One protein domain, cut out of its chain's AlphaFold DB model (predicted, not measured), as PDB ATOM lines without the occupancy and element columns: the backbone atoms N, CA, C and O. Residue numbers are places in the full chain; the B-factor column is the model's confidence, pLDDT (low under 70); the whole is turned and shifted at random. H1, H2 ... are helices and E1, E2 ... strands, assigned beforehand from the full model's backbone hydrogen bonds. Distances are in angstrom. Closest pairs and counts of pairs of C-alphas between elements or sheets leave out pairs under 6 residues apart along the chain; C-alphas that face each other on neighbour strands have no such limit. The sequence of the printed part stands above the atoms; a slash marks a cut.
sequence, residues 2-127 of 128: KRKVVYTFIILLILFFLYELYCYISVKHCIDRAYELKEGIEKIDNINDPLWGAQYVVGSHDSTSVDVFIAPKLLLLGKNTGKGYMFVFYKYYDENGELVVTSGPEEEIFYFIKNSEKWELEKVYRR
ATOM      1  N   LYS A   2     130.032 242.580 140.476       71.19
ATOM      2  CA  LYS A   2     131.055 241.821 139.716       71.19
ATOM      3  C   LYS A   2     132.515 242.033 140.167       71.19
ATOM      4  O   LYS A   2     133.231 241.060 140.340       71.19
ATOM      5  N   ARG A   3     132.946 243.274 140.441       76.94
ATOM      6  CA  ARG A   3     134.333 243.557 140.879       76.94
ATOM      7  C   ARG A   3     134.685 242.941 142.239       76.94
ATOM      8  O   ARG A   3     135.770 242.401 142.382       76.94
ATOM      9  N   LYS A   4     133.761 242.964 143.211       82.31
ATOM     10  CA  LYS A   4     133.983 242.353 144.536       82.31
ATOM     11  C   LYS A   4     134.212 240.844 144.421       82.31
ATOM     12  O   LYS A   4     135.144 240.343 145.024       82.31
ATOM     13  N   VAL A   5     133.426 240.161 143.582       86.94
ATOM     14  CA  VAL A   5     133.579 238.719 143.318       86.94
ATOM     15  C   VAL A   5     134.947 238.406 142.707       86.94
ATOM     16  O   VAL A   5     135.610 237.475 143.148       86.94
ATOM     17  N   VAL A   6     135.405 239.221 141.749       89.56
ATOM     18  CA  VAL A   6     136.738 239.067 141.138       89.56
ATOM     19  C   VAL A   6     137.851 239.238 142.176       89.56
ATOM     20  O   VAL A   6     138.752 238.408 142.234       89.56
ATOM     21  N   TYR A   7     137.777 240.253 143.042       92.25
ATOM     22  CA  TYR A   7     138.780 240.443 144.098       92.25
ATOM     23  C   TYR A   7     138.781 239.308 145.121       92.25
ATOM     24  O   TYR A   7     139.849 238.837 145.496       92.25
ATOM     25  N   THR A   8     137.607 238.828 145.537       92.31
ATOM     26  CA  THR A   8     137.504 237.671 146.435       92.31
ATOM     27  C   THR A   8     138.137 236.429 145.812       92.31
ATOM     28  O   THR A   8     138.894 235.738 146.486       92.31
ATOM     29  N   PHE A   9     137.889 236.175 144.525       93.88
ATOM     30  CA  PHE A   9     138.497 235.051 143.817       93.88
ATOM     31  C   PHE A   9     140.026 235.162 143.767       93.88
ATOM     32  O   PHE A   9     140.714 234.197 144.083       93.88
ATOM     33  N   ILE A  10     140.564 236.345 143.455       94.81
ATOM     34  CA  ILE A  10     142.016 236.590 143.442       94.81
ATOM     35  C   ILE A  10     142.630 236.364 144.830       94.81
ATOM     36  O   ILE A  10     143.668 235.719 144.938       94.81
ATOM     37  N   ILE A  11     141.987 236.851 145.896       96.31
ATOM     38  CA  ILE A  11     142.462 236.657 147.273       96.31
ATOM     39  C   ILE A  11     142.493 235.169 147.632       96.31
ATOM     40  O   ILE A  11     143.492 234.700 148.172       96.31
ATOM     41  N   LEU A  12     141.439 234.415 147.304       95.31
ATOM     42  CA  LEU A  12     141.401 232.970 147.540       95.31
ATOM     43  C   LEU A  12     142.501 232.240 146.766       95.31
ATOM     44  O   LEU A  12     143.136 231.347 147.319       95.31
ATOM     45  N   LEU A  13     142.765 232.655 145.527       96.31
ATOM     46  CA  LEU A  13     143.837 232.098 144.708       96.31
ATOM     47  C   LEU A  13     145.209 232.330 145.359       96.31
ATOM     48  O   LEU A  13     146.004 231.404 145.478       96.31
ATOM     49  N   ILE A  14     145.466 233.552 145.838       96.25
ATOM     50  CA  ILE A  14     146.707 233.896 146.547       96.25
ATOM     51  C   ILE A  14     146.843 233.063 147.825       96.25
ATOM     52  O   ILE A  14     147.905 232.501 148.073       96.25
ATOM     53  N   LEU A  15     145.778 232.948 148.622       96.12
ATOM     54  CA  LEU A  15     145.786 232.144 149.847       96.12
ATOM     55  C   LEU A  15     146.050 230.663 149.559       96.12
ATOM     56  O   LEU A  15     146.806 230.032 150.294       96.12
ATOM     57  N   PHE A  16     145.477 230.130 148.480       95.25
ATOM     58  CA  PHE A  16     145.719 228.761 148.036       95.25
ATOM     59  C   PHE A  16     147.192 228.541 147.669       95.25
ATOM     60  O   PHE A  16     147.822 227.627 148.195       95.25
ATOM     61  N   PHE A  17     147.783 229.434 146.867       96.25
ATOM     62  CA  PHE A  17     149.208 229.357 146.526       96.25
ATOM     63  C   PHE A  17     150.121 229.480 147.749       96.25
ATOM     64  O   PHE A  17     151.104 228.749 147.863       96.25
ATOM     65  N   LEU A  18     149.804 230.380 148.682       94.56
ATOM     66  CA  LEU A  18     150.566 230.529 149.925       94.56
ATOM     67  C   LEU A  18     150.478 229.271 150.798       94.56
ATOM     68  O   LEU A  18     151.478 228.866 151.392       94.56
ATOM     69  N   TYR A  19     149.305 228.640 150.855       91.44
ATOM     70  CA  TYR A  19     149.099 227.390 151.577       91.44
ATOM     71  C   TYR A  19     149.904 226.236 150.969       91.44
ATOM     72  O   TYR A  19     150.614 225.537 151.696       91.44
ATOM     73  N   GLU A  20     149.849 226.052 149.648       92.94
ATOM     74  CA  GLU A  20     150.631 225.015 148.966       92.94
ATOM     75  C   GLU A  20     152.137 225.232 149.144       92.94
ATOM     76  O   GLU A  20     152.864 224.289 149.464       92.94
ATOM     77  N   LEU A  21     152.604 226.479 149.022       90.56
ATOM     78  CA  LEU A  21     154.006 226.828 149.247       90.56
ATOM     79  C   LEU A  21     154.446 226.502 150.681       90.56
ATOM     80  O   LEU A  21     155.518 225.932 150.887       90.56
ATOM     81  N   TYR A  22     153.615 226.822 151.674       87.38
ATOM     82  CA  TYR A  22     153.882 226.477 153.069       87.38
ATOM     83  C   TYR A  22     153.942 224.959 153.285       87.38
ATOM     84  O   TYR A  22     154.852 224.467 153.962       87.38
ATOM     85  N   CYS A  23     153.016 224.206 152.686       84.75
ATOM     86  CA  CYS A  23     153.014 222.745 152.751       84.75
ATOM     87  C   CYS A  23     154.286 222.165 152.123       84.75
ATOM     88  O   CYS A  23     154.946 221.329 152.739       84.75
ATOM     89  N   TYR A  24     154.679 222.655 150.945       86.50
ATOM     90  CA  TYR A  24     155.900 222.239 150.262       86.50
ATOM     91  C   TYR A  24     157.153 222.483 151.115       86.50
ATOM     92  O   TYR A  24     157.944 221.563 151.327       86.50
ATOM     93  N   ILE A  25     157.313 223.695 151.658       85.88
ATOM     94  CA  ILE A  25     158.444 224.048 152.529       85.88
ATOM     95  C   ILE A  25     158.462 223.153 153.778       85.88
ATOM     96  O   ILE A  25     159.515 222.646 154.165       85.88
ATOM     97  N   SER A  26     157.297 222.909 154.380       78.31
ATOM     98  CA  SER A  26     157.169 222.060 155.567       78.31
ATOM     99  C   SER A  26     157.586 220.615 155.287       78.31
ATOM    100  O   SER A  26     158.383 220.052 156.040       78.31
ATOM    101  N   VAL A  27     157.100 220.028 154.187       81.31
ATOM    102  CA  VAL A  27     157.463 218.667 153.760       81.31
ATOM    103  C   VAL A  27     158.954 218.577 153.463       81.31
ATOM    104  O   VAL A  27     159.614 217.668 153.964       81.31
ATOM    105  N   LYS A  28     159.511 219.542 152.725       84.69
ATOM    106  CA  LYS A  28     160.945 219.592 152.433       84.69
ATOM    107  C   LYS A  28     161.778 219.604 153.716       84.69
ATOM    108  O   LYS A  28     162.658 218.769 153.876       84.69
ATOM    109  N   HIS A  29     161.432 220.452 154.683       79.94
ATOM    110  CA  HIS A  29     162.115 220.466 155.976       79.94
ATOM    111  C   HIS A  29     161.956 219.166 156.773       79.94
ATOM    112  O   HIS A  29     162.839 218.826 157.556       79.94
ATOM    113  N   CYS A  30     160.835 218.450 156.656       75.00
ATOM    114  CA  CYS A  30     160.691 217.119 157.259       75.00
ATOM    115  C   CYS A  30     161.634 216.100 156.610       75.00
ATOM    116  O   CYS A  30     162.283 215.340 157.325       75.00
ATOM    117  N   ILE A  31     161.734 216.118 155.280       79.94
ATOM    118  CA  ILE A  31     162.615 215.231 154.517       79.94
ATOM    119  C   ILE A  31     164.084 215.519 154.850       79.94
ATOM    120  O   ILE A  31     164.803 214.603 155.240       79.94
ATOM    121  N   ASP A  32     164.508 216.785 154.795       80.75
ATOM    122  CA  ASP A  32     165.882 217.192 155.120       80.75
ATOM    123  C   ASP A  32     166.259 216.769 156.551       80.75
ATOM    124  O   ASP A  32     167.339 216.233 156.789       80.75
ATOM    125  N   ARG A  33     165.331 216.917 157.508       75.38
ATOM    126  CA  ARG A  33     165.516 216.442 158.888       75.38
ATOM    127  C   ARG A  33     165.735 214.937 158.974       75.38
ATOM    128  O   ARG A  33     166.588 214.512 159.745       75.38
ATOM    129  N   ALA A  34     164.967 214.145 158.229       74.12
ATOM    130  CA  ALA A  34     165.110 212.693 158.225       74.12
ATOM    131  C   ALA A  34     166.455 212.259 157.619       74.12
ATOM    132  O   ALA A  34     167.105 211.371 158.168       74.12
ATOM    133  N   TYR A  35     166.895 212.913 156.539       80.19
ATOM    134  CA  TYR A  35     168.208 212.661 155.940       80.19
ATOM    135  C   TYR A  35     169.347 212.995 156.899       80.19
ATOM    136  O   TYR A  35     170.208 212.150 157.128       80.19
ATOM    137  N   GLU A  36     169.329 214.178 157.515       76.81
ATOM    138  CA  GLU A  36     170.368 214.542 158.479       76.81
ATOM    139  C   GLU A  36     170.349 213.629 159.704       76.81
ATOM    140  O   GLU A  36     171.404 213.233 160.181       76.81
ATOM    141  N   LEU A  37     169.172 213.232 160.195       71.81
ATOM    142  CA  LEU A  37     169.082 212.270 161.291       71.81
ATOM    143  C   LEU A  37     169.747 210.938 160.920       71.81
ATOM    144  O   LEU A  37     170.525 210.416 161.710       71.81
ATOM    145  N   LYS A  38     169.484 210.416 159.716       76.31
ATOM    146  CA  LYS A  38     170.118 209.192 159.204       76.31
ATOM    147  C   LYS A  38     171.639 209.333 159.130       76.31
ATOM    148  O   LYS A  38     172.343 208.461 159.625       76.31
ATOM    149  N   GLU A  39     172.138 210.436 158.571       75.00
ATOM    150  CA  GLU A  39     173.579 210.726 158.520       75.00
ATOM    151  C   GLU A  39     174.198 210.797 159.922       75.00
ATOM    152  O   GLU A  39     175.286 210.268 160.142       75.00
ATOM    153  N   GLY A  40     173.508 211.426 160.877       70.81
ATOM    154  CA  GLY A  40     173.947 211.509 162.268       70.81
ATOM    155  C   GLY A  40     174.039 210.138 162.932       70.81
ATOM    156  O   GLY A  40     175.040 209.853 163.583       70.81
ATOM    157  N   ILE A  41     173.046 209.267 162.714       70.19
ATOM    158  CA  ILE A  41     173.044 207.878 163.204       70.19
ATOM    159  C   ILE A  41     174.230 207.104 162.632       70.19
ATOM    160  O   ILE A  41     175.006 206.531 163.391       70.19
ATOM    161  N   GLU A  42     174.415 207.133 161.309       71.88
ATOM    162  CA  GLU A  42     175.529 206.447 160.643       71.88
ATOM    163  C   GLU A  42     176.886 206.972 161.131       71.88
ATOM    164  O   GLU A  42     177.854 206.223 161.245       71.88
ATOM    165  N   LYS A  43     176.993 208.268 161.439       69.44
ATOM    166  CA  LYS A  43     178.226 208.841 161.988       69.44
ATOM    167  C   LYS A  43     178.460 208.449 163.439       69.44
ATOM    168  O   LYS A  43     179.602 208.165 163.768       69.44
ATOM    169  N   ILE A  44     177.430 208.393 164.281       64.88
ATOM    170  CA  ILE A  44     177.552 207.896 165.661       64.88
ATOM    171  C   ILE A  44     178.008 206.433 165.661       64.88
ATOM    172  O   ILE A  44     178.927 206.100 166.407       64.88
ATOM    173  N   ASP A  45     177.439 205.605 164.784       64.56
ATOM    174  CA  ASP A  45     177.830 204.200 164.604       64.56
ATOM    175  C   ASP A  45     179.316 204.066 164.213       64.56
ATOM    176  O   ASP A  45     180.044 203.237 164.746       64.56
ATOM    177  N   ASN A  46     179.812 204.974 163.360       63.06
ATOM    178  CA  ASN A  46     181.221 205.013 162.948       63.06
ATOM    179  C   ASN A  46     182.180 205.662 163.968       63.06
ATOM    180  O   ASN A  46     183.378 205.392 163.927       63.06
ATOM    181  N   ILE A  47     181.701 206.582 164.817       59.50
ATOM    182  CA  ILE A  47     182.528 207.320 165.791       59.50
ATOM    183  C   ILE A  47     182.743 206.495 167.068       59.50
ATOM    184  O   ILE A  47     183.786 206.647 167.706       59.50
ATOM    185  N   ASN A  48     181.789 205.642 167.458       53.78
ATOM    186  CA  ASN A  48     181.752 205.095 168.812       53.78
ATOM    187  C   ASN A  48     182.147 203.612 168.964       53.78
ATOM    188  O   ASN A  48     181.310 202.745 169.193       53.78
ATOM    189  N   ASP A  49     183.456 203.383 169.062       49.81
ATOM    190  CA  ASP A  49     184.073 202.313 169.870       49.81
ATOM    191  C   ASP A  49     183.680 202.368 171.388       49.81
ATOM    192  O   ASP A  49     183.566 201.330 172.034       49.81
ATOM    193  N   PRO A  50     183.360 203.524 172.026       44.28
ATOM    194  CA  PRO A  50     182.993 203.578 173.451       44.28
ATOM    195  C   PRO A  50     181.595 203.046 173.806       44.28
ATOM    196  O   PRO A  50     181.374 202.699 174.965       44.28
ATOM    197  N   LEU A  51     180.657 202.952 172.850       49.09
ATOM    198  CA  LEU A  51     179.381 202.246 173.075       49.09
ATOM    199  C   LEU A  51     179.621 200.732 173.227       49.09
ATOM    200  O   LEU A  51     178.924 200.078 174.000       49.09
ATOM    201  N   TRP A  52     180.670 200.209 172.579       46.66
ATOM    202  CA  TRP A  52     181.218 198.868 172.811       46.66
ATOM    203  C   TRP A  52     182.088 198.810 174.073       46.66
ATOM    204  O   TRP A  52     182.077 197.812 174.784       46.66
ATOM    205  N   GLY A  53     182.775 199.899 174.431       41.53
ATOM    206  CA  GLY A  53     183.509 200.028 175.698       41.53
ATOM    207  C   GLY A  53     182.633 199.913 176.954       41.53
ATOM    208  O   GLY A  53     183.127 199.534 178.016       41.53
ATOM    209  N   ALA A  54     181.324 200.160 176.844       42.50
ATOM    210  CA  ALA A  54     180.368 199.885 177.914       42.50
ATOM    211  C   ALA A  54     180.073 198.384 178.110       42.50
ATOM    212  O   ALA A  54     179.558 198.016 179.161       42.50
ATOM    213  N   GLN A  55     180.476 197.512 177.173       42.97
ATOM    214  CA  GLN A  55     180.534 196.062 177.410       42.97
ATOM    215  C   GLN A  55     181.661 195.664 178.378       42.97
ATOM    216  O   GLN A  55     181.691 194.537 178.860       42.97
ATOM    217  N   TYR A  56     182.606 196.569 178.661       38.16
ATOM    218  CA  TYR A  56     183.806 196.282 179.454       38.16
ATOM    219  C   TYR A  56     183.785 196.874 180.868       38.16
ATOM    220  O   TYR A  56     184.729 196.652 181.633       38.16
ATOM    221  N   VAL A  57     182.742 197.621 181.252       36.75
ATOM    222  CA  VAL A  57     182.632 198.158 182.613       36.75
ATOM    223  C   VAL A  57     181.752 197.239 183.455       36.75
ATOM    224  O   VAL A  57     180.542 197.175 183.282       36.75
ATOM    225  N   VAL A  58     182.431 196.621 184.425       39.41
ATOM    226  CA  VAL A  58     181.996 195.696 185.484       39.41
ATOM    227  C   VAL A  58     182.203 194.225 185.119       39.41
ATOM    228  O   VAL A  58     181.500 193.643 184.308       39.41
ATOM    229  N   GLY A  59     183.220 193.634 185.755       41.72
ATOM    230  CA  GLY A  59     183.671 192.257 185.573       41.72
ATOM    231  C   GLY A  59     182.682 191.188 186.039       41.72
ATOM    232  O   GLY A  59     182.961 190.472 186.998       41.72
ATOM    233  N   SER A  60     181.575 191.039 185.323       40.97
ATOM    234  CA  SER A  60     180.722 189.853 185.325       40.97
ATOM    235  C   SER A  60     180.804 189.190 183.954       40.97
ATOM    236  O   SER A  60     180.932 189.856 182.932       40.97
ATOM    237  N   HIS A  61     180.786 187.864 183.920       43.69
ATOM    238  CA  HIS A  61     180.867 187.044 182.706       43.69
ATOM    239  C   HIS A  61     179.571 187.069 181.869       43.69
ATOM    240  O   HIS A  61     179.252 186.097 181.194       43.69
ATOM    241  N   ASP A  62     178.856 188.193 181.880       45.56
ATOM    242  CA  ASP A  62     177.485 188.303 181.403       45.56
ATOM    243  C   ASP A  62     177.419 189.241 180.202       45.56
ATOM    244  O   ASP A  62     177.890 190.377 180.230       45.56
ATOM    245  N   SER A  63     176.845 188.743 179.114       49.38
ATOM    246  CA  SER A  63     176.648 189.461 177.860       49.38
ATOM    247  C   SER A  63     175.784 190.709 178.065       49.38
ATOM    248  O   SER A  63     174.559 190.633 178.071       49.38
ATOM    249  N   THR A  64     176.417 191.871 178.214       61.91
ATOM    250  CA  THR A  64     175.745 193.174 178.272       61.91
ATOM    251  C   THR A  64     175.401 193.647 176.860       61.91
ATOM    252  O   THR A  64     176.302 193.815 176.031       61.91
ATOM    253  N   SER A  65     174.120 193.880 176.565       64.81
ATOM    254  CA  SER A  65     173.700 194.520 175.311       64.81
ATOM    255  C   SER A  65     173.353 195.991 175.539       64.81
ATOM    256  O   SER A  65     173.026 196.406 176.653       64.81
ATOM    257  N   VAL A  66     173.473 196.795 174.484       65.50
ATOM    258  CA  VAL A  66     173.189 198.230 174.520       65.50
ATOM    259  C   VAL A  66     172.123 198.537 173.482       65.50
ATOM    260  O   VAL A  66     172.332 198.331 172.288       65.50
ATOM    261  N   ASP A  67     170.996 199.061 173.942       68.25
ATOM    262  CA  ASP A  67     169.943 199.603 173.100       68.25
ATOM    263  C   ASP A  67     170.103 201.120 173.003       68.25
ATOM    264  O   ASP A  67     170.307 201.813 174.002       68.25
ATOM    265  N   VAL A  68     169.966 201.659 171.795       68.31
ATOM    266  CA  VAL A  68     170.058 203.101 171.551       68.31
ATOM    267  C   VAL A  68     168.742 203.597 170.966       68.31
ATOM    268  O   VAL A  68     168.298 203.137 169.916       68.31
ATOM    269  N   PHE A  69     168.116 204.566 171.633       72.75
ATOM    270  CA  PHE A  69     166.934 205.263 171.131       72.75
ATOM    271  C   PHE A  69     167.296 206.691 170.746       72.75
ATOM    272  O   PHE A  69     167.916 207.418 171.517       72.75
ATOM    273  N   ILE A  70     166.873 207.119 169.561       72.06
ATOM    274  CA  ILE A  70     167.204 208.441 169.034       72.06
ATOM    275  C   ILE A  70     165.916 209.226 168.820       72.06
ATOM    276  O   ILE A  70     165.083 208.873 167.985       72.06
ATOM    277  N   ALA A  71     165.765 210.313 169.573       74.50
ATOM    278  CA  ALA A  71     164.639 211.228 169.470       74.50
ATOM    279  C   ALA A  71     165.069 212.520 168.756       74.50
ATOM    280  O   ALA A  71     165.837 213.313 169.316       74.50
ATOM    281  N   PRO A  72     164.574 212.796 167.538       69.19
ATOM    282  CA  PRO A  72     164.848 214.063 166.875       69.19
ATOM    283  C   PRO A  72     164.223 215.228 167.650       69.19
ATOM    284  O   PRO A  72     163.133 215.113 168.217       69.19
ATOM    285  N   LYS A  73     164.875 216.395 167.638       71.38
ATOM    286  CA  LYS A  73     164.325 217.596 168.275       71.38
ATOM    287  C   LYS A  73     163.211 218.192 167.411       71.38
ATOM    288  O   LYS A  73     163.445 219.000 166.509       71.38
ATOM    289  N   LEU A  74     161.976 217.803 167.710       60.50
ATOM    290  CA  LEU A  74     160.779 218.255 167.006       60.50
ATOM    291  C   LEU A  74     160.385 219.675 167.452       60.50
ATOM    292  O   LEU A  74     159.612 219.856 168.385       60.50
ATOM    293  N   LEU A  75     160.895 220.704 166.769       58.19
ATOM    294  CA  LEU A  75     160.253 222.025 166.758       58.19
ATOM    295  C   LEU A  75     159.829 222.375 165.329       58.19
ATOM    296  O   LEU A  75     160.489 222.002 164.360       58.19
ATOM    297  N   LEU A  76     158.713 223.100 165.221       52.47
ATOM    298  CA  LEU A  76     158.021 223.480 163.979       52.47
ATOM    299  C   LEU A  76     158.840 224.367 163.020       52.47
ATOM    300  O   LEU A  76     158.388 224.665 161.923       52.47
ATOM    301  N   LEU A  77     160.046 224.784 163.405       53.22
ATOM    302  CA  LEU A  77     160.890 225.693 162.637       53.22
ATOM    303  C   LEU A  77     162.210 224.989 162.321       53.22
ATOM    304  O   LEU A  77     162.846 224.461 163.232       53.22
ATOM    305  N   GLY A  78     162.634 225.012 161.051       56.12
ATOM    306  CA  GLY A  78     163.818 224.326 160.490       56.12
ATOM    307  C   GLY A  78     165.190 224.687 161.088       56.12
ATOM    308  O   GLY A  78     166.213 224.445 160.469       56.12
ATOM    309  N   LYS A  79     165.239 225.263 162.294       62.66
ATOM    310  CA  LYS A  79     166.454 225.574 163.067       62.66
ATOM    311  C   LYS A  79     167.027 224.366 163.830       62.66
ATOM    312  O   LYS A  79     168.028 224.513 164.539       62.66
ATOM    313  N   ASN A  80     166.383 223.201 163.715       66.19
ATOM    314  CA  ASN A  80     166.772 221.961 164.394       66.19
ATOM    315  C   ASN A  80     167.037 220.787 163.446       66.19
ATOM    316  O   ASN A  80     167.059 219.643 163.892       66.19
ATOM    317  N   THR A  81     167.229 221.057 162.155       67.25
ATOM    318  CA  THR A  81     167.792 220.065 161.233       67.25
ATOM    319  C   THR A  81     169.134 219.592 161.812       67.25
ATOM    320  O   THR A  81     169.919 220.414 162.290       67.25
ATOM    321  N   GLY A  82     169.294 218.271 161.947       67.69
ATOM    322  CA  GLY A  82     170.510 217.665 162.498       67.69
ATOM    323  C   GLY A  82     170.690 217.795 164.015       67.69
ATOM    324  O   GLY A  82     171.818 217.701 164.494       67.69
ATOM    325  N   LYS A  83     169.614 218.033 164.781       77.62
ATOM    326  CA  LYS A  83     169.646 218.071 166.257       77.62
ATOM    327  C   LYS A  83     168.717 217.031 166.873       77.62
ATOM    328  O   LYS A  83     167.560 216.903 166.461       77.62
ATOM    329  N   GLY A  84     169.160 216.385 167.943       77.19
ATOM    330  CA  GLY A  84     168.303 215.498 168.722       77.19
ATOM    331  C   GLY A  84     168.987 214.907 169.942       77.19
ATOM    332  O   GLY A  84     170.110 215.265 170.289       77.19
ATOM    333  N   TYR A  85     168.262 214.017 170.600       77.94
ATOM    334  CA  TYR A  85     168.697 213.318 171.797       77.94
ATOM    335  C   TYR A  85     168.923 211.847 171.476       77.94
ATOM    336  O   TYR A  85     168.115 211.226 170.787       77.94
ATOM    337  N   MET A  86     170.014 211.303 171.986       76.56
ATOM    338  CA  MET A  86     170.319 209.886 171.986       76.56
ATOM    339  C   MET A  86     170.243 209.398 173.429       76.56
ATOM    340  O   MET A  86     170.918 209.930 174.308       76.56
ATOM    341  N   PHE A  87     169.408 208.397 173.657       75.12
ATOM    342  CA  PHE A  87     169.223 207.730 174.935       75.12
ATOM    343  C   PHE A  87     169.856 206.353 174.831       75.12
ATOM    344  O   PHE A  87     169.574 205.618 173.880       75.12
ATOM    345  N   VAL A  88     170.710 206.023 175.789       72.62
ATOM    346  CA  VAL A  88     171.416 204.744 175.828       72.62
ATOM    347  C   VAL A  88     170.845 203.908 176.968       72.62
ATOM    348  O   VAL A  88     170.740 204.380 178.101       72.62
ATOM    349  N   PHE A  89     170.457 202.675 176.654       72.38
ATOM    350  CA  PHE A  89     169.892 201.709 177.586       72.38
ATOM    351  C   PHE A  89     170.787 200.470 177.645       72.38
ATOM    352  O   PHE A  89     170.943 199.753 176.660       72.38
ATOM    353  N   TYR A  90     171.356 200.197 178.807       71.19
ATOM    354  CA  TYR A  90     172.117 198.999 179.110       71.19
ATOM    355  C   TYR A  90     171.174 197.882 179.520       71.19
ATOM    356  O   TYR A  90     170.281 198.076 180.347       71.19
ATOM    357  N   LYS A  91     171.387 196.701 178.957       70.12
ATOM    358  CA  LYS A  91     170.660 195.486 179.296       70.12
ATOM    359  C   LYS A  91     171.636 194.446 179.811       70.12
ATOM    360  O   LYS A  91     172.628 194.133 179.153       70.12
ATOM    361  N   TYR A  92     171.315 193.902 180.974       69.69
ATOM    362  CA  TYR A  92     172.080 192.857 181.635       69.69
ATOM    363  C   TYR A  92     171.290 191.561 181.576       69.69
ATOM    364  O   TYR A  92     170.130 191.523 182.001       69.69
ATOM    365  N   TYR A  93     171.925 190.525 181.046       71.75
ATOM    366  CA  TYR A  93     171.360 189.188 180.939       71.75
ATOM    367  C   TYR A  93     172.067 188.262 181.922       71.75
ATOM    368  O   TYR A  93     173.247 188.467 182.188       71.75
ATOM    369  N   ASP A  94     171.359 187.281 182.472       72.56
ATOM    370  CA  ASP A  94     171.981 186.242 183.289       72.56
ATOM    371  C   ASP A  94     172.697 185.187 182.426       72.56
ATOM    372  O   ASP A  94     172.672 185.218 181.191       72.56
ATOM    373  N   GLU A  95     173.294 184.201 183.094       74.88
ATOM    374  CA  GLU A  95     173.954 183.043 182.480       74.88
ATOM    375  C   GLU A  95     173.030 182.184 181.589       74.88
ATOM    376  O   GLU A  95     173.519 181.421 180.753       74.88
ATOM    377  N   ASN A  96     171.705 182.322 181.723       77.19
ATOM    378  CA  ASN A  96     170.698 181.631 180.914       77.19
ATOM    379  C   ASN A  96     170.202 182.483 179.731       77.19
ATOM    380  O   ASN A  96     169.401 182.007 178.920       77.19
ATOM    381  N   GLY A  97     170.678 183.725 179.606       69.88
ATOM    382  CA  GLY A  97     170.247 184.677 178.588       69.88
ATOM    383  C   GLY A  97     168.915 185.366 178.901       69.88
ATOM    384  O   GLY A  97     168.307 185.943 177.995       69.88
ATOM    385  N   GLU A  98     168.441 185.327 180.147       76.12
ATOM    386  CA  GLU A  98     167.253 186.057 180.587       76.12
ATOM    387  C   GLU A  98     167.610 187.491 180.995       76.12
ATOM    388  O   GLU A  98     168.609 187.741 181.663       76.12
ATOM    389  N   LEU A  99     166.792 188.465 180.582       74.69
ATOM    390  CA  LEU A  99     167.002 189.877 180.908       74.69
ATOM    391  C   LEU A  99     166.720 190.127 182.396       74.69
ATOM    392  O   LEU A  99     165.573 190.037 182.832       74.69
ATOM    393  N   VAL A 100     167.746 190.522 183.145       73.88
ATOM    394  CA  VAL A 100     167.661 190.757 184.595       73.88
ATOM    395  C   VAL A 100     167.480 192.237 184.913       73.88
ATOM    396  O   VAL A 100     166.677 192.604 185.770       73.88
ATOM    397  N   VAL A 101     168.226 193.108 184.228       71.56
ATOM    398  CA  VAL A 101     168.234 194.553 184.497       71.56
ATOM    399  C   VAL A 101     168.251 195.323 183.186       71.56
ATOM    400  O   VAL A 101     168.985 194.988 182.262       71.56
ATOM    401  N   THR A 102     167.449 196.385 183.112       66.31
ATOM    402  CA  THR A 102     167.560 197.416 182.073       66.31
ATOM    403  C   THR A 102     167.818 198.753 182.749       66.31
ATOM    404  O   THR A 102     167.092 199.110 183.681       66.31
ATOM    405  N   SER A 103     168.833 199.488 182.302       68.00
ATOM    406  CA  SER A 103     169.047 200.856 182.763       68.00
ATOM    407  C   SER A 103     167.887 201.759 182.356       68.00
ATOM    408  O   SER A 103     167.223 201.557 181.337       68.00
ATOM    409  N   GLY A 104     167.637 202.798 183.149       60.41
ATOM    410  CA  GLY A 104     166.685 203.837 182.767       60.41
ATOM    411  C   GLY A 104     167.240 204.765 181.673       60.41
ATOM    412  O   GLY A 104     168.458 204.878 181.526       60.41
ATOM    413  N   PRO A 105     166.370 205.535 180.986       57.50
ATOM    414  CA  PRO A 105     166.796 206.587 180.052       57.50
ATOM    415  C   PRO A 105     167.598 207.698 180.743       57.50
ATOM    416  O   PRO A 105     168.213 208.525 180.082       57.50
ATOM    417  N   GLU A 106     167.563 207.739 182.076       58.09
ATOM    418  CA  GLU A 106     168.295 208.685 182.908       58.09
ATOM    419  C   GLU A 106     169.761 208.290 183.119       58.09
ATOM    420  O   GLU A 106     170.487 209.038 183.754       58.09
ATOM    421  N   GLU A 107     170.241 207.134 182.660       62.44
ATOM    422  CA  GLU A 107     171.633 206.758 182.942       62.44
ATOM    423  C   GLU A 107     172.621 207.463 182.016       62.44
ATOM    424  O   GLU A 107     173.584 208.067 182.499       62.44
ATOM    425  N   GLU A 108     172.337 207.485 180.712       67.56
ATOM    426  CA  GLU A 108     173.147 208.201 179.731       67.56
ATOM    427  C   GLU A 108     172.297 208.834 178.623       67.56
ATOM    428  O   GLU A 108     171.693 208.155 177.788       67.56
ATOM    429  N   ILE A 109     172.294 210.170 178.599       70.88
ATOM    430  CA  ILE A 109     171.657 210.968 177.548       70.88
ATOM    431  C   ILE A 109     172.726 211.803 176.862       70.88
ATOM    432  O   ILE A 109     173.444 212.579 177.504       70.88
ATOM    433  N   PHE A 110     172.773 211.698 175.543       74.81
ATOM    434  CA  PHE A 110     173.613 212.523 174.698       74.81
ATOM    435  C   PHE A 110     172.756 213.424 173.820       74.81
ATOM    436  O   PHE A 110     171.673 213.056 173.368       74.81
ATOM    437  N   TYR A 111     173.256 214.616 173.554       77.94
ATOM    438  CA  TYR A 111     172.706 215.522 172.571       77.94
ATOM    439  C   TYR A 111     173.627 215.528 171.366       77.94
ATOM    440  O   TYR A 111     174.824 215.781 171.493       77.94
ATOM    441  N   PHE A 112     173.068 215.219 170.203       78.00
ATOM    442  CA  PHE A 112     173.806 215.275 168.954       78.00
ATOM    443  C   PHE A 112     173.425 216.537 168.187       78.00
ATOM    444  O   PHE A 112     172.251 216.922 168.113       78.00
ATOM    445  N   ILE A 113     174.435 217.189 167.622       79.94
ATOM    446  CA  ILE A 113     174.288 218.412 166.842       79.94
ATOM    447  C   ILE A 113     175.187 218.363 165.609       79.94
ATOM    448  O   ILE A 113     176.372 218.043 165.688       79.94
ATOM    449  N   LYS A 114     174.615 218.718 164.458       75.31
ATOM    450  CA  LYS A 114     175.369 219.017 163.240       75.31
ATOM    451  C   LYS A 114     175.812 220.481 163.267       75.31
ATOM    452  O   LYS A 114     174.993 221.384 163.077       75.31
ATOM    453  N   ASN A 115     177.101 220.716 163.498       74.50
ATOM    454  CA  ASN A 115     177.730 222.033 163.396       74.50
ATOM    455  C   ASN A 115     178.512 222.117 162.079       74.50
ATOM    456  O   ASN A 115     179.600 221.552 161.946       74.50
ATOM    457  N   SER A 116     177.940 222.826 161.102       73.56
ATOM    458  CA  SER A 116     178.445 222.967 159.728       73.56
ATOM    459  C   SER A 116     178.614 221.615 159.012       73.56
ATOM    460  O   SER A 116     177.708 221.182 158.305       73.56
ATOM    461  N   GLU A 117     179.728 220.919 159.244       68.25
ATOM    462  CA  GLU A 117     180.093 219.633 158.621       68.25
ATOM    463  C   GLU A 117     180.450 218.539 159.641       68.25
ATOM    464  O   GLU A 117     180.690 217.391 159.266       68.25
ATOM    465  N   LYS A 118     180.504 218.876 160.935       69.69
ATOM    466  CA  LYS A 118     180.868 217.935 161.996       69.69
ATOM    467  C   LYS A 118     179.645 217.553 162.813       69.69
ATOM    468  O   LYS A 118     178.835 218.403 163.181       69.69
ATOM    469  N   TRP A 119     179.545 216.260 163.093       72.06
ATOM    470  CA  TRP A 119     178.615 215.719 164.069       72.06
ATOM    471  C   TRP A 119     179.300 215.723 165.424       72.06
ATOM    472  O   TRP A 119     180.335 215.081 165.602       72.06
ATOM    473  N   GLU A 120     178.740 216.479 166.354       74.62
ATOM    474  CA  GLU A 120     179.207 216.549 167.730       74.62
ATOM    475  C   GLU A 120     178.209 215.814 168.620       74.62
ATOM    476  O   GLU A 120     176.994 215.938 168.442       74.62
ATOM    477  N   LEU A 121     178.737 215.032 169.559       73.75
ATOM    478  CA  LEU A 121     177.971 214.310 170.562       73.75
ATOM    479  C   LEU A 121     178.372 214.847 171.935       73.75
ATOM    480  O   LEU A 121     179.510 214.682 172.369       73.75
ATOM    481  N   GLU A 122     177.442 215.500 172.614       74.62
ATOM    482  CA  GLU A 122     177.647 216.059 173.945       74.62
ATOM    483  C   GLU A 122     176.890 215.215 174.972       74.62
ATOM    484  O   GLU A 122     175.695 214.973 174.814       74.62
ATOM    485  N   LYS A 123     177.557 214.754 176.036       72.06
ATOM    486  CA  LYS A 123     176.874 214.070 177.144       72.06
ATOM    487  C   LYS A 123     176.147 215.116 177.989       72.06
ATOM    488  O   LYS A 123     176.791 215.949 178.616       72.06
ATOM    489  N   VAL A 124     174.816 215.069 178.009       72.81
ATOM    490  CA  VAL A 124     173.975 216.087 178.672       72.81
ATOM    491  C   VAL A 124     173.582 215.675 180.085       72.81
ATOM    492  O   VAL A 124     173.297 216.529 180.920       72.81
ATOM    493  N   TYR A 125     173.594 214.376 180.380       62.31
ATOM    494  CA  TYR A 125     173.310 213.882 181.720       62.31
ATOM    495  C   TYR A 125     174.182 212.679 182.073       62.31
ATOM    496  O   TYR A 125     174.426 211.795 181.248       62.31
ATOM    497  N   ARG A 126     174.646 212.660 183.323       54.88
ATOM    498  CA  ARG A 126     175.280 211.517 183.976       54.88
ATOM    499  C   ARG A 126     174.700 211.448 185.383       54.88
ATOM    500  O   ARG A 126     174.724 212.461 186.084       54.88
ATOM    501  N   ARG A 127     174.194 210.284 185.794       50.94
ATOM    502  CA  ARG A 127     173.892 210.054 187.213       50.94
ATOM    503  C   ARG A 127     175.179 210.308 188.030       50.94
ATOM    504  O   ARG A 127     176.239 209.876 187.567       50.94
TER     505      ARG A 127
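Overview. This is residues 2 to 127 of the 128 residues of an uncharacterized protein of Pseudobutyrivibrio sp. AR14 (UniProt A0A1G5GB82). A single very long helix, H1, sticks out as an arm from a strongly twisted sheet of five strands, with only its last part, residues 33 to 47, grazing the sheet. The short helix H2 lies over E1 of that sheet, and the free end of H1, residues 2 to 24, makes much of the length. You are reading 126 residues with two named helices and five named strands; along the chain the two helices H1 and H2 come first and the five strands follow; the class is mixed, helices and strands, and the sheet is branched, with the antiparallel neighbour pairs E1 and E2, E2 and E3, E2 and E4, and E4 and E5. The whole is extended, with a radius of gyration of the C-alphas of 23.1 A and spans of 85 by 32 by 23 A.

Arrangement. Start with H1, residues 2 to 47, which is on the sheet but only grazes it; its closest C-alphas to E5, residues 118 to 126, are those of Gly 40 and Trp 119, 6.5 A apart. Next comes H2, residues 50 to 56, on the sheet at a height of 9.4 A, over E1, residues 64 to 72, and along the strands at 20 degrees to E1 on the local plane. The closest C-alphas of H2 and E1 are those of Gln 55 and Thr 64, 5.7 A. In H1 every O i to N i+4 pair is within hydrogen-bond range; in H2 1 of 3 is, beside 3 of 4 O i to N i+3 pairs. E1 and E2, residues 83 to 93, form a hairpin, with N 67 and O 89 at 2.8 A. E3, residues 99 to 102, forms the next hairpin with E2, N 92 and O 101 at 2.9 A, and completes a meander E1 E2 E3, each strand the antiparallel neighbour of the one before. On the same side of E2 as E3, opposite E1, look for E4, residues 108 to 115, with N 86 and O 110 at 2.8 A; E2 is staggered, pairing with E4 over 83 to 88 and with E3 over 91 to 93. E4 and E5 form a hairpin, N 113 and O 120 at 3.0 A.

Along the chain. Find C-alpha 2 at (131.055, 241.821, 139.716); from there H1 runs 67.2 A to C-alpha 47 at (182.528, 207.320, 165.791). H2 measures 9.5 A, E1 26.2 A, E2 32.4 A, E3 7.6 A, E4 21.9 A and E5 23.6 A, ending at C-alpha 126 (175.280, 211.517, 183.976).

Size, cuts and confidence. The farthest C-alphas, of Lys 2 and His 61, are 85.6 A apart. The printed part has no cut, and no link is long. The mean pLDDT of the printed part is 70.8; among the 50 residues under 70 are 43 to 68 and 74 to 82.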